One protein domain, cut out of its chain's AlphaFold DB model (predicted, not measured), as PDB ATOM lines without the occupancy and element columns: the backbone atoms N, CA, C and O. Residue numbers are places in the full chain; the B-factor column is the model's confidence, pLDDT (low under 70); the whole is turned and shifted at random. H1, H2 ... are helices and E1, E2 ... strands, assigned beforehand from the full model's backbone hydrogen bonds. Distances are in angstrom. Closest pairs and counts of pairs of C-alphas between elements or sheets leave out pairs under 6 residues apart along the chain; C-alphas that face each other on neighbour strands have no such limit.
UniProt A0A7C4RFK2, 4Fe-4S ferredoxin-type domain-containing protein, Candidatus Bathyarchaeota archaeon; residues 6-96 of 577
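What this domain is: This is residues 6 to 96 of the 577 residues of the protein "4Fe-4S ferredoxin-type domain-containing protein" of Candidatus Bathyarchaeota archaeon (UniProt A0A7C4RFK2). The model has two lobes set end to end: a twisted four-strand sheet, E4 to E7, with the one helix H1 on it beside its edge strand E7, and a small three-strand sheet, E1 to E3, with the long loop of residues 16 to 27 at the far end. E3 comes nearest to the larger lobe, close to E4 and E6. The printed part has 91 residues, with the named elements E1, E2, E3, H1, E4, E5, E6 and E7 along the chain; the class is mixed, helices and strands, with under half of the residues in named elements. The sheets run E4, E5, E6, E7 and E2, E1, E3, both antiparallel. The whole is only just compact, close to loose, with a radius of gyration of the C-alphas of 14.2 A, and its outline is elongated, spanning 47 by 28 by 22 A.

How they stand to each other: E4, residues 58 to 60, E5, residues 63 to 66, E6, residues 69 to 77, and E7, residues 82 to 88, form a meander, each strand the antiparallel neighbour of the one before. In the hairpin of E4 and E5, N 65 and O 58 are 2.7 A apart, within hydrogen-bond range. In the hairpin of E5 and E6, N 71 and O 64 are 2.8 A apart. In the hairpin of E6 and E7, N 75 and O 84 are 2.8 A apart. From edge to edge the strands' lines turn by 76 degrees. H1, residues 39 to 49, is on this sheet at a height of 6.5 A, over none of its strands, but only just: 2 of its C-alphas fall on E7. The closest C-alphas of H1 and E7, those of Leu 49 and Leu 83, are 6.0 A apart. In H1 every O i to N i+4 pair is within hydrogen-bond range. Residues 35 to 36 pair with residues 58 to 59 of E4, antiparallel. In the other sheet, E1, residues 6 to 8, is the inner strand between E2, residues 13 to 15, and E3, residues 28 to 31. N 15 and O 6 are 2.8 A apart in the hairpin of E1 and E2, and N 7 and O 28 are 2.8 A apart between E1 and E3. The closest C-alphas of E3 and E6, Cys 30 and Lys 69, are 6.7 A apart.

Where its parts are: E1 begins at C-alpha 6, (318.831, 386.282, 612.555). H1 is 15.3 A long from first to last C-alpha, E6 24.2 A and E7 16.6 A. E7 ends at C-alpha 88, (300.172, 377.530, 607.403).

The domain as a whole: The C-alphas farthest apart, those of Gly 24 and Gln 79, are 48.3 A apart. The printed part has no cut, and the link from E2 to E3, 12 residues, is long. The mean pLDDT of the printed part is 88.2, and residues 89 to 96 are under 70.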
ATOM      1  N   LYS A   6     319.103 385.611 613.822       96.44
ATOM      2  CA  LYS A   6     318.831 386.282 612.555       96.44
ATOM      3  C   LYS A   6     318.848 385.286 611.404       96.44
ATOM      4  O   LYS A   6     319.222 384.129 611.563       96.44
ATOM      5  N   TRP A   7     318.397 385.732 610.243       96.44
ATOM      6  CA  TRP A   7     318.363 384.953 609.017       96.44
ATOM      7  C   TRP A   7     318.995 385.748 607.883       96.44
ATOM      8  O   TRP A   7     318.599 386.891 607.634       96.44
ATOM      9  N   CYS A   8     319.965 385.148 607.201       96.44
ATOM     10  CA  CYS A   8     320.525 385.691 605.974       96.44
ATOM     11  C   CYS A   8     319.588 385.351 604.816       96.44
ATOM     12  O   CYS A   8     319.379 384.179 604.523       96.44
ATOM     13  N   GLN A   9     319.018 386.362 604.159       92.62
ATOM     14  CA  GLN A   9     318.108 386.137 603.030       92.62
ATOM     15  C   GLN A   9     318.836 385.659 601.771       92.62
ATOM     16  O   GLN A   9     318.251 384.917 600.996       92.62
ATOM     17  N   ASN A  10     320.096 386.063 601.587       92.81
ATOM     18  CA  ASN A  10     320.876 385.711 600.403       92.81
ATOM     19  C   ASN A  10     321.347 384.248 600.436       92.81
ATOM     20  O   ASN A  10     321.179 383.514 599.473       92.81
ATOM     21  N   CYS A  11     321.887 383.798 601.573       92.50
ATOM     22  CA  CYS A  11     322.330 382.408 601.750       92.50
ATOM     23  C   CYS A  11     321.224 381.460 602.244       92.50
ATOM     24  O   CYS A  11     321.469 380.263 602.384       92.50
ATOM     25  N   ASP A  12     320.046 382.004 602.554       92.31
ATOM     26  CA  ASP A  12     318.885 381.327 603.141       92.31
ATOM     27  C   ASP A  12     319.202 380.438 604.359       92.31
ATOM     28  O   ASP A  12     318.818 379.272 604.432       92.31
ATOM     29  N   VAL A  13     319.933 380.991 605.331       94.69
ATOM     30  CA  VAL A  13     320.392 380.273 606.535       94.69
ATOM     31  C   VAL A  13     320.240 381.112 607.802       94.69
ATOM     32  O   VAL A  13     320.293 382.348 607.740       94.69
ATOM     33  N   PRO A  14     320.099 380.476 608.981       96.31
ATOM     34  CA  PRO A  14     320.197 381.192 610.243       96.31
ATOM     35  C   PRO A  14     321.620 381.716 610.460       96.31
ATOM     36  O   PRO A  14     322.598 381.028 610.165       96.31
ATOM     37  N   ILE A  15     321.730 382.916 611.025       96.81
ATOM     38  CA  ILE A  15     323.001 383.515 611.429       96.81
ATOM     39  C   ILE A  15     322.952 383.989 612.888       96.81
ATOM     40  O   ILE A  15     321.905 384.409 613.395       96.81
ATOM     41  N   LEU A  16     324.090 383.870 613.565       95.19
ATOM     42  CA  LEU A  16     324.281 384.173 614.982       95.19
ATOM     43  C   LEU A  16     324.676 385.638 615.207       95.19
ATOM     44  O   LEU A  16     324.295 386.215 616.224       95.19
ATOM     45  N   GLY A  17     325.405 386.225 614.253       94.12
ATOM     46  CA  GLY A  17     325.826 387.626 614.257       94.12
ATOM     47  C   GLY A  17     324.882 388.562 613.497       94.12
ATOM     48  O   GLY A  17     323.805 388.179 613.038       94.12
ATOM     49  N   GLU A  18     325.310 389.817 613.352       95.00
ATOM     50  CA  GLU A  18     324.579 390.843 612.593       95.00
ATOM     51  C   GLU A  18     324.646 390.622 611.076       95.00
ATOM     52  O   GLU A  18     323.645 390.825 610.387       95.00
ATOM     53  N   ASN A  19     325.796 390.171 610.569       96.81
ATOM     54  CA  ASN A  19     326.052 389.923 609.151       96.81
ATOM     55  C   ASN A  19     326.409 388.450 608.925       96.81
ATOM     56  O   ASN A  19     326.954 387.789 609.807       96.81
ATOM     57  N   CYS A  20     326.086 387.936 607.744       97.25
ATOM     58  CA  CYS A  20     326.429 386.579 607.337       97.25
ATOM     59  C   CYS A  20     327.921 386.485 607.005       97.25
ATOM     60  O   CYS A  20     328.385 387.211 606.130       97.25
ATOM     61  N   GLU A  21     328.658 385.564 607.627       97.12
ATOM     62  CA  GLU A  21     330.091 385.388 607.335       97.12
ATOM     63  C   GLU A  21     330.353 384.823 605.929       97.12
ATOM     64  O   GLU A  21     331.465 384.924 605.424       97.12
ATOM     65  N   LEU A  22     329.331 384.247 605.282       94.88
ATOM     66  CA  LEU A  22     329.457 383.655 603.950       94.88
ATOM     67  C   LEU A  22     329.304 384.686 602.820       94.88
ATOM     68  O   LEU A  22     330.049 384.632 601.850       94.88
ATOM     69  N   CYS A  23     328.340 385.608 602.918       96.56
ATOM     70  CA  CYS A  23     328.045 386.572 601.846       96.56
ATOM     71  C   CYS A  23     328.079 388.045 602.275       96.56
ATOM     72  O   CYS A  23     327.725 388.917 601.487       96.56
ATOM     73  N   GLY A  24     328.396 388.342 603.536       97.00
ATOM     74  CA  GLY A  24     328.445 389.702 604.086       97.00
ATOM     75  C   GLY A  24     327.086 390.379 604.303       97.00
ATOM     76  O   GLY A  24     327.021 391.428 604.940       97.00
ATOM     77  N   SER A  25     325.979 389.803 603.821       97.12
ATOM     78  CA  SER A  25     324.654 390.423 603.927       97.12
ATOM     79  C   SER A  25     324.168 390.513 605.374       97.12
ATOM     80  O   SER A  25     324.332 389.580 606.166       97.12
ATOM     81  N   LYS A  26     323.490 391.617 605.699       97.00
ATOM     82  CA  LYS A  26     322.878 391.839 607.011       97.00
ATOM     83  C   LYS A  26     321.715 390.876 607.256       97.00
ATOM     84  O   LYS A  26     320.843 390.699 606.404       97.00
ATOM     85  N   GLY A  27     321.680 390.275 608.439       95.56
ATOM     86  CA  GLY A  27     320.618 389.369 608.856       95.56
ATOM     87  C   GLY A  27     319.337 390.086 609.270       95.56
ATOM     88  O   GLY A  27     319.354 391.175 609.846       95.56
ATOM     89  N   ARG A  28     318.205 389.418 609.046       95.31
ATOM     90  CA  ARG A  28     316.890 389.830 609.549       95.31
ATOM     91  C   ARG A  28     316.505 389.020 610.783       95.31
ATOM     92  O   ARG A  28     316.661 387.805 610.784       95.31
ATOM     93  N   ASP A  29     315.924 389.662 611.792       95.50
ATOM     94  CA  ASP A  29     315.375 388.979 612.970       95.50
ATOM     95  C   ASP A  29     314.392 387.857 612.576       95.50
ATOM     96  O   ASP A  29     313.442 388.085 611.820       95.50
ATOM     97  N   CYS A  30     314.595 386.654 613.122       93.81
ATOM     98  CA  CYS A  30     313.801 385.463 612.800       93.81
ATOM     99  C   CYS A  30     313.062 384.906 614.030       93.81
ATOM    100  O   CYS A  30     311.826 384.884 614.103       93.81
ATOM    101  N   ALA A  31     313.809 384.462 615.040       93.69
ATOM    102  CA  ALA A  31     313.260 383.869 616.256       93.69
ATOM    103  C   ALA A  31     314.227 384.047 617.429       93.69
ATOM    104  O   ALA A  31     315.392 384.360 617.237       93.69
ATOM    105  N   LYS A  32     313.766 383.820 618.665       92.81
ATOM    106  CA  LYS A  32     314.670 383.868 619.832       92.81
ATOM    107  C   LYS A  32     315.684 382.724 619.843       92.81
ATOM    108  O   LYS A  32     316.750 382.867 620.419       92.81
ATOM    109  N   ASP A  33     315.317 381.594 619.251       93.38
ATOM    110  CA  ASP A  33     316.148 380.401 619.155       93.38
ATOM    111  C   ASP A  33     315.643 379.536 617.992       93.38
ATOM    112  O   ASP A  33     314.526 379.763 617.510       93.38
ATOM    113  N   LEU A  34     316.419 378.545 617.561       95.00
ATOM    114  CA  LEU A  34     316.046 377.613 616.498       95.00
ATOM    115  C   LEU A  34     316.582 376.209 616.790       95.00
ATOM    116  O   LEU A  34     317.713 376.035 617.229       95.00
ATOM    117  N   LYS A  35     315.774 375.196 616.480       93.94
ATOM    118  CA  LYS A  35     316.201 373.797 616.430       93.94
ATOM    119  C   LYS A  35     316.016 373.282 615.002       93.94
ATOM    120  O   LYS A  35     314.893 373.368 614.512       93.94
ATOM    121  N   PRO A  36     317.033 372.714 614.345       93.50
ATOM    122  CA  PRO A  36     316.834 372.036 613.071       93.50
ATOM    123  C   PRO A  36     315.932 370.811 613.251       93.50
ATOM    124  O   PRO A  36     315.991 370.119 614.280       93.50
ATOM    125  N   MET A  37     315.048 370.582 612.284       93.12
ATOM    126  CA  MET A  37     314.191 369.401 612.268       93.12
ATOM    127  C   MET A  37     314.911 368.255 611.562       93.12
ATOM    128  O   MET A  37     315.461 368.438 610.484       93.12
ATOM    129  N   PHE A  38     314.925 367.086 612.195       91.75
ATOM    130  CA  PHE A  38     315.538 365.879 611.634       91.75
ATOM    131  C   PHE A  38     314.563 365.162 610.703       91.75
ATOM    132  O   PHE A  38     313.359 365.274 610.909       91.75
ATOM    133  N   ASP A  39     315.056 364.354 609.764       89.94
ATOM    134  CA  ASP A  39     314.212 363.662 608.774       89.94
ATOM    135  C   ASP A  39     313.065 362.865 609.410       89.94
ATOM    136  O   ASP A  39     311.899 363.067 609.078       89.94
ATOM    137  N   LYS A  40     313.358 362.045 610.426       91.56
ATOM    138  CA  LYS A  40     312.317 361.288 611.146       91.56
ATOM    139  C   LYS A  40     311.373 362.177 611.962       91.56
ATOM    140  O   LYS A  40     310.202 361.839 612.134       91.56
ATOM    141  N   GLU A  41     311.853 363.318 612.467       92.94
ATOM    142  CA  GLU A  41     311.007 364.299 613.163       92.94
ATOM    143  C   GLU A  41     310.076 364.977 612.152       92.94
ATOM    144  O   GLU A  41     308.903 365.180 612.451       92.94
ATOM    145  N   LEU A  42     310.566 365.288 610.950       91.88
ATOM    146  CA  LEU A  42     309.774 365.843 609.859       91.88
ATOM    147  C   LEU A  42     308.674 364.874 609.446       91.88
ATOM    148  O   LEU A  42     307.509 365.245 609.529       91.88
ATOM    149  N   GLU A  43     309.014 363.629 609.106       92.06
ATOM    150  CA  GLU A  43     308.047 362.589 608.722       92.06
ATOM    151  C   GLU A  43     306.942 362.414 609.771       92.06
ATOM    152  O   GLU A  43     305.751 362.340 609.449       92.06
ATOM    153  N   LEU A  44     307.328 362.403 611.051       92.25
ATOM    154  CA  LEU A  44     306.390 362.337 612.162       92.25
ATOM    155  C   LEU A  44     305.447 363.547 612.166       92.25
ATOM    156  O   LEU A  44     304.234 363.381 612.270       92.25
ATOM    157  N   PHE A  45     305.977 364.764 612.052       92.75
ATOM    158  CA  PHE A  45     305.164 365.980 612.066       92.75
ATOM    159  C   PHE A  45     304.283 366.118 610.820       92.75
ATOM    160  O   PHE A  45     303.140 366.547 610.961       92.75
ATOM    161  N   GLU A  46     304.760 365.714 609.640       92.25
ATOM    162  CA  GLU A  46     303.968 365.677 608.406       92.25
ATOM    163  C   GLU A  46     302.752 364.766 608.575       92.25
ATOM    164  O   GLU A  46     301.617 365.183 608.331       92.25
ATOM    165  N   LYS A  47     302.968 363.545 609.084       91.88
ATOM    166  CA  LYS A  47     301.896 362.579 609.357       91.88
ATOM    167  C   LYS A  47     300.888 363.112 610.375       91.88
ATOM    168  O   LYS A  47     299.689 362.884 610.241       91.88
ATOM    169  N   LEU A  48     301.369 363.804 611.404       91.12
ATOM    170  CA  LEU A  48     300.534 364.329 612.483       91.12
ATOM    171  C   LEU A  48     299.720 365.562 612.090       91.12
ATOM    172  O   LEU A  48     298.640 365.766 612.639       91.12
ATOM    173  N   LEU A  49     300.254 366.401 611.203       91.44
ATOM    174  CA  LEU A  49     299.629 367.654 610.781       91.44
ATOM    175  C   LEU A  49     298.889 367.536 609.443       91.44
ATOM    176  O   LEU A  49     298.115 368.432 609.119       91.44
ATOM    177  N   GLY A  50     299.118 366.464 608.681       89.44
ATOM    178  CA  GLY A  50     298.516 366.258 607.362       89.44
ATOM    179  C   GLY A  50     299.031 367.235 606.302       89.44
ATOM    180  O   GLY A  50     298.308 367.551 605.363       89.44
ATOM    181  N   VAL A  51     300.253 367.751 606.462       88.62
ATOM    182  CA  VAL A  51     300.867 368.725 605.546       88.62
ATOM    183  C   VAL A  51     302.313 368.353 605.265       88.62
ATOM    184  O   VAL A  51     302.984 367.787 606.126       88.62
ATOM    185  N   LYS A  52     302.803 368.705 604.076       88.62
ATOM    186  CA  LYS A  52     304.222 368.582 603.742       88.62
ATOM    187  C   LYS A  52     305.038 369.684 604.407       88.62
ATOM    188  O   LYS A  52     304.583 370.821 604.514       88.62
ATOM    189  N   ILE A  53     306.227 369.332 604.881       88.62
ATOM    190  CA  ILE A  53     307.144 370.228 605.576       88.62
ATOM    191  C   ILE A  53     308.496 370.166 604.850       88.62
ATOM    192  O   ILE A  53     309.077 369.087 604.749       88.62
ATOM    193  N   PRO A  54     309.032 371.299 604.360       87.81
ATOM    194  CA  PRO A  54     310.337 371.320 603.701       87.81
ATOM    195  C   PRO A  54     311.449 370.750 604.589       87.81
ATOM    196  O   PRO A  54     311.501 371.053 605.782       87.81
ATOM    197  N   ARG A  55     312.380 369.975 604.017       84.06
ATOM    198  CA  ARG A  55     313.512 369.396 604.769       84.06
ATOM    199  C   ARG A  55     314.403 370.444 605.431       84.06
ATOM    200  O   ARG A  55     314.890 370.235 606.534       84.06
ATOM    201  N   SER A  56     314.526 371.616 604.818       84.94
ATOM    202  CA  SER A  56     315.274 372.775 605.316       84.94
ATOM    203  C   SER A  56     314.589 373.527 606.477       84.94
ATOM    204  O   SER A  56     314.836 374.713 606.708       84.94
ATOM    205  N   SER A  57     313.716 372.850 607.227       91.75
ATOM    206  CA  SER A  57     312.917 373.455 608.291       91.75
ATOM    207  C   SER A  57     313.633 373.513 609.636       91.75
ATOM    208  O   SER A  57     314.258 372.563 610.110       91.75
ATOM    209  N   PHE A  58     313.399 374.618 610.336       94.81
ATOM    210  CA  PHE A  58     313.719 374.778 611.745       94.81
ATOM    211  C   PHE A  58     312.437 374.859 612.566       94.81
ATOM    212  O   PHE A  58     311.384 375.280 612.097       94.81
ATOM    213  N   ARG A  59     312.517 374.510 613.843       94.12
ATOM    214  CA  ARG A  59     311.422 374.625 614.797       94.12
ATOM    215  C   ARG A  59     311.774 375.625 615.881       94.12
ATOM    216  O   ARG A  59     312.841 375.572 616.487       94.12
ATOM    217  N   TYR A  60     310.817 376.489 616.195       93.75
ATOM    218  CA  TYR A  60     310.840 377.302 617.403       93.75
ATOM    219  C   TYR A  60     309.495 377.189 618.108       93.75
ATOM    220  O   TYR A  60     308.480 377.726 617.656       93.75
ATOM    221  N   ARG A  61     309.496 376.494 619.250       91.00
ATOM    222  CA  ARG A  61     308.283 376.148 620.003       91.00
ATOM    223  C   ARG A  61     307.291 375.390 619.110       91.00
ATOM    224  O   ARG A  61     307.579 374.260 618.723       91.00
ATOM    225  N   ASN A  62     306.152 376.008 618.818       92.88
ATOM    226  CA  ASN A  62     305.053 375.483 618.017       92.88
ATOM    227  C   ASN A  62     304.999 376.077 616.597       92.88
ATOM    228  O   ASN A  62     303.987 375.947 615.912       92.88
ATOM    229  N   ARG A  63     306.067 376.762 616.177       94.19
ATOM    230  CA  ARG A  63     306.240 377.290 614.825       94.19
ATOM    231  C   ARG A  63     307.273 376.453 614.088       94.19
ATOM    232  O   ARG A  63     308.345 376.195 614.641       94.19
ATOM    233  N   ILE A  64     306.956 376.091 612.854       94.69
ATOM    234  CA  ILE A  64     307.922 375.594 611.880       94.69
ATOM    235  C   ILE A  64     308.329 376.781 611.014       94.69
ATOM    236  O   ILE A  64     307.487 377.575 610.589       94.69
ATOM    237  N   ILE A  65     309.630 376.940 610.837       93.62
ATOM    238  CA  ILE A  65     310.283 378.072 610.202       93.62
ATOM    239  C   ILE A  65     310.996 377.558 608.959       93.62
ATOM    240  O   ILE A  65     311.793 376.629 609.053       93.62
ATOM    241  N   VAL A  66     310.716 378.194 607.828       91.12
ATOM    242  CA  VAL A  66     311.343 377.932 606.529       91.12
ATOM    243  C   VAL A  66     311.740 379.279 605.947       91.12
ATOM    244  O   VAL A  66     310.969 380.241 606.035       91.12
ATOM    245  N   SER A  67     312.958 379.368 605.420       89.50
ATOM    246  CA  SER A  67     313.521 380.593 604.838       89.50
ATOM    247  C   SER A  67     313.331 381.839 605.722       89.50
ATOM    248  O   SER A  67     312.852 382.895 605.298       89.50
ATOM    249  N   GLY A  68     313.599 381.679 607.025       90.50
ATOM    250  CA  GLY A  68     313.541 382.755 608.019       90.50
ATOM    251  C   GLY A  68     312.138 383.240 608.389       90.50
ATOM    252  O   GLY A  68     312.002 384.197 609.153       90.50
ATOM    253  N   LYS A  69     311.081 382.603 607.874       90.81
ATOM    254  CA  LYS A  69     309.683 382.967 608.127       90.81
ATOM    255  C   LYS A  69     308.922 381.800 608.740       90.81
ATOM    256  O   LYS A  69     309.269 380.641 608.565       90.81
ATOM    257  N   THR A  70     307.859 382.106 609.485       92.62
ATOM    258  CA  THR A  70     306.964 381.060 610.003       92.62
ATOM    259  C   THR A  70     306.199 380.439 608.837       92.62
ATOM    260  O   THR A  70     305.325 381.090 608.273       92.62
ATOM    261  N   TYR A  71     306.536 379.197 608.499       90.56
ATOM    262  CA  TYR A  71     305.875 378.410 607.463       90.56
ATOM    263  C   TYR A  71     304.517 377.907 607.943       90.56
ATOM    264  O   TYR A  71     303.497 378.122 607.292       90.56
ATOM    265  N   LEU A  72     304.495 377.321 609.144       93.44
ATOM    266  CA  LEU A  72     303.263 376.945 609.819       93.44
ATOM    267  C   LEU A  72     303.359 377.086 611.335       93.44
ATOM    268  O   LEU A  72     304.435 377.125 611.932       93.44
ATOM    269  N   THR A  73     302.197 377.168 611.966       95.00
ATOM    270  CA  THR A  73     302.012 377.148 613.414       95.00
ATOM    271  C   THR A  73     301.014 376.061 613.756       95.00
ATOM    272  O   THR A  73     299.948 375.978 613.148       95.00
ATOM    273  N   PHE A  74     301.335 375.258 614.764       94.12
ATOM    274  CA  PHE A  74     300.441 374.228 615.276       94.12
ATOM    275  C   PHE A  74     300.100 374.466 616.749       94.12
ATOM    276  O   PHE A  74     300.751 375.237 617.461       94.12
ATOM    277  N   ARG A  75     299.060 373.789 617.223       92.81
ATOM    278  CA  ARG A  75     298.727 373.660 618.643       92.81
ATOM    279  C   ARG A  75     298.511 372.195 618.989       92.81
ATOM    280  O   ARG A  75     298.264 371.373 618.115       92.81
ATOM    281  N   ILE A  76     298.598 371.883 620.273       89.94
ATOM    282  CA  ILE A  76     298.331 370.541 620.787       89.94
ATOM    283  C   ILE A  76     296.874 370.513 621.238       89.94
ATOM    284  O   ILE A  76     296.455 371.389 621.998       89.94
ATOM    285  N   ASP A  77     296.116 369.520 620.785       88.38
ATOM    286  CA  ASP A  77     294.843 369.143 621.384       88.38
ATOM    287  C   ASP A  77     295.073 367.973 622.347       88.38
ATOM    288  O   ASP A  77     295.169 366.821 621.917       88.38
ATOM    289  N   PRO A  78     295.182 368.246 623.656       81.25
ATOM    290  CA  PRO A  78     295.429 367.201 624.632       81.25
ATOM    291  C   PRO A  78     294.224 366.278 624.850       81.25
ATOM    292  O   PRO A  78     294.395 365.216 625.434       81.25
ATOM    293  N   GLN A  79     293.004 366.670 624.456       78.94
ATOM    294  CA  GLN A  79     291.815 365.836 624.675       78.94
ATOM    295  C   GLN A  79     291.718 364.729 623.634       78.94
ATOM    296  O   GLN A  79     291.450 363.582 623.988       78.94
ATOM    297  N   ASN A  80     291.958 365.099 622.377       82.81
ATOM    298  CA  ASN A  80     291.892 364.195 621.236       82.81
ATOM    299  C   ASN A  80     293.249 363.592 620.870       82.81
ATOM    300  O   ASN A  80     293.310 362.792 619.944       82.81
ATOM    301  N   GLU A  81     294.315 363.984 621.575       80.81
ATOM    302  CA  GLU A  81     295.686 363.532 621.328       80.81
ATOM    303  C   GLU A  81     296.080 363.775 619.863       80.81
ATOM    304  O   GLU A  81     296.440 362.862 619.127       80.81
ATOM    305  N   LYS A  82     295.957 365.028 619.411       87.44
ATOM    306  CA  LYS A  82     296.293 365.432 618.036       87.44
ATOM    307  C   LYS A  82     297.070 366.740 618.008       87.44
ATOM    308  O   LYS A  82     296.928 367.588 618.893       87.44
ATOM    309  N   LEU A  83     297.868 366.924 616.959       91.25
ATOM    310  CA  LEU A  83     298.365 368.243 616.584       91.25
ATOM    311  C   LEU A  83     297.371 368.876 615.614       91.25
ATOM    312  O   LEU A  83     296.882 368.224 614.701       91.25
ATOM    313  N   ILE A  84     297.059 370.147 615.838       91.44
ATOM    314  CA  ILE A  84     296.127 370.905 615.007       91.44
ATOM    315  C   ILE A  84     296.904 372.028 614.340       91.44
ATOM    316  O   ILE A  84     297.516 372.855 615.025       91.44
ATOM    317  N   LEU A  85     296.858 372.063 613.011       91.94
ATOM    318  CA  LEU A  85     297.350 373.180 612.221       91.94
ATOM    319  C   LEU A  85     296.507 374.426 612.539       91.94
ATOM    320  O   LEU A  85     295.288 374.405 612.423       91.94
ATOM    321  N   VAL A  86     297.156 375.500 612.990       89.75
ATOM    322  CA  VAL A  86     296.493 376.776 613.324       89.75
ATOM    323  C   VAL A  86     296.564 377.736 612.144       89.75
ATOM    324  O   VAL A  86     295.600 378.424 611.835       89.75
ATOM    325  N   ARG A  87     297.734 377.804 611.509       84.25
ATOM    326  CA  ARG A  87     298.019 378.647 610.348       84.25
ATOM    327  C   ARG A  87     299.147 377.995 609.569       84.25
ATOM    328  O   ARG A  87     300.106 377.541 610.188       84.25
ATOM    329  N   GLY A  88     299.077 377.992 608.247       74.75
ATOM    330  CA  GLY A  88     300.172 377.530 607.403       74.75
ATOM    331  C   GLY A  88     300.057 378.099 606.002       74.75
ATOM    332  O   GLY A  88     298.950 378.360 605.539       74.75
ATOM    333  N   HIS A  89     301.197 378.309 605.349       64.50
ATOM    334  CA  HIS A  89     301.219 378.476 603.901       64.50
ATOM    335  C   HIS A  89     300.934 377.112 603.264       64.50
ATOM    336  O   HIS A  89     301.778 376.224 603.315       64.50
ATOM    337  N   ILE A  90     299.743 376.948 602.680       54.50
ATOM    338  CA  ILE A  90     299.383 375.804 601.819       54.50
ATOM    339  C   ILE A  90     299.662 376.188 600.351       54.50
ATOM    340  O   ILE A  90     298.965 375.768 599.435       54.50
ATOM    341  N   ASP A  91     300.654 377.050 600.107       47.25
ATOM    342  CA  ASP A  91     301.020 377.426 598.742       47.25
ATOM    343  C   ASP A  91     301.726 376.243 598.084       47.25
ATOM    344  O   ASP A  91     302.896 375.971 598.356       47.25
ATOM    345  N   LYS A  92     300.987 375.545 597.215       46.50
ATOM    346  CA  LYS A  92     301.464 374.429 596.388       46.50
ATOM    347  C   LYS A  92     302.558 374.841 595.388       46.50
ATOM    348  O   LYS A  92     303.193 373.966 594.816       46.50
ATOM    349  N   GLU A  93     302.789 376.143 595.195       41.34
ATOM    350  CA  GLU A  93     303.630 376.684 594.115       41.34
ATOM    351  C   GLU A  93     304.993 377.238 594.554       41.34
ATOM    352  O   GLU A  93     305.855 377.481 593.710       41.34
ATOM    353  N   LYS A  94     305.255 377.420 595.857       45.06
ATOM    354  CA  LYS A  94     306.600 377.822 596.295       45.06
ATOM    355  C   LYS A  94     307.504 376.607 596.412       45.06
ATOM    356  O   LYS A  94     307.470 375.882 597.404       45.06
ATOM    357  N   VAL A  95     308.359 376.437 595.406       43.91
ATOM    358  CA  VAL A  95     309.544 375.581 595.471       43.91
ATOM    359  C   VAL A  95     310.473 376.165 596.537       43.91
ATOM    360  O   VAL A  95     311.239 377.094 596.292       43.91
ATOM    361  N   PHE A  96     310.353 375.676 597.769       51.47
ATOM    362  CA  PHE A  96     311.356 375.933 598.797       51.47
ATOM    363  C   PHE A  96     312.625 375.198 598.391       51.47
ATOM    364  O   PHE A  96     312.532 374.056 597.944       51.47
TER     365      PHE A  96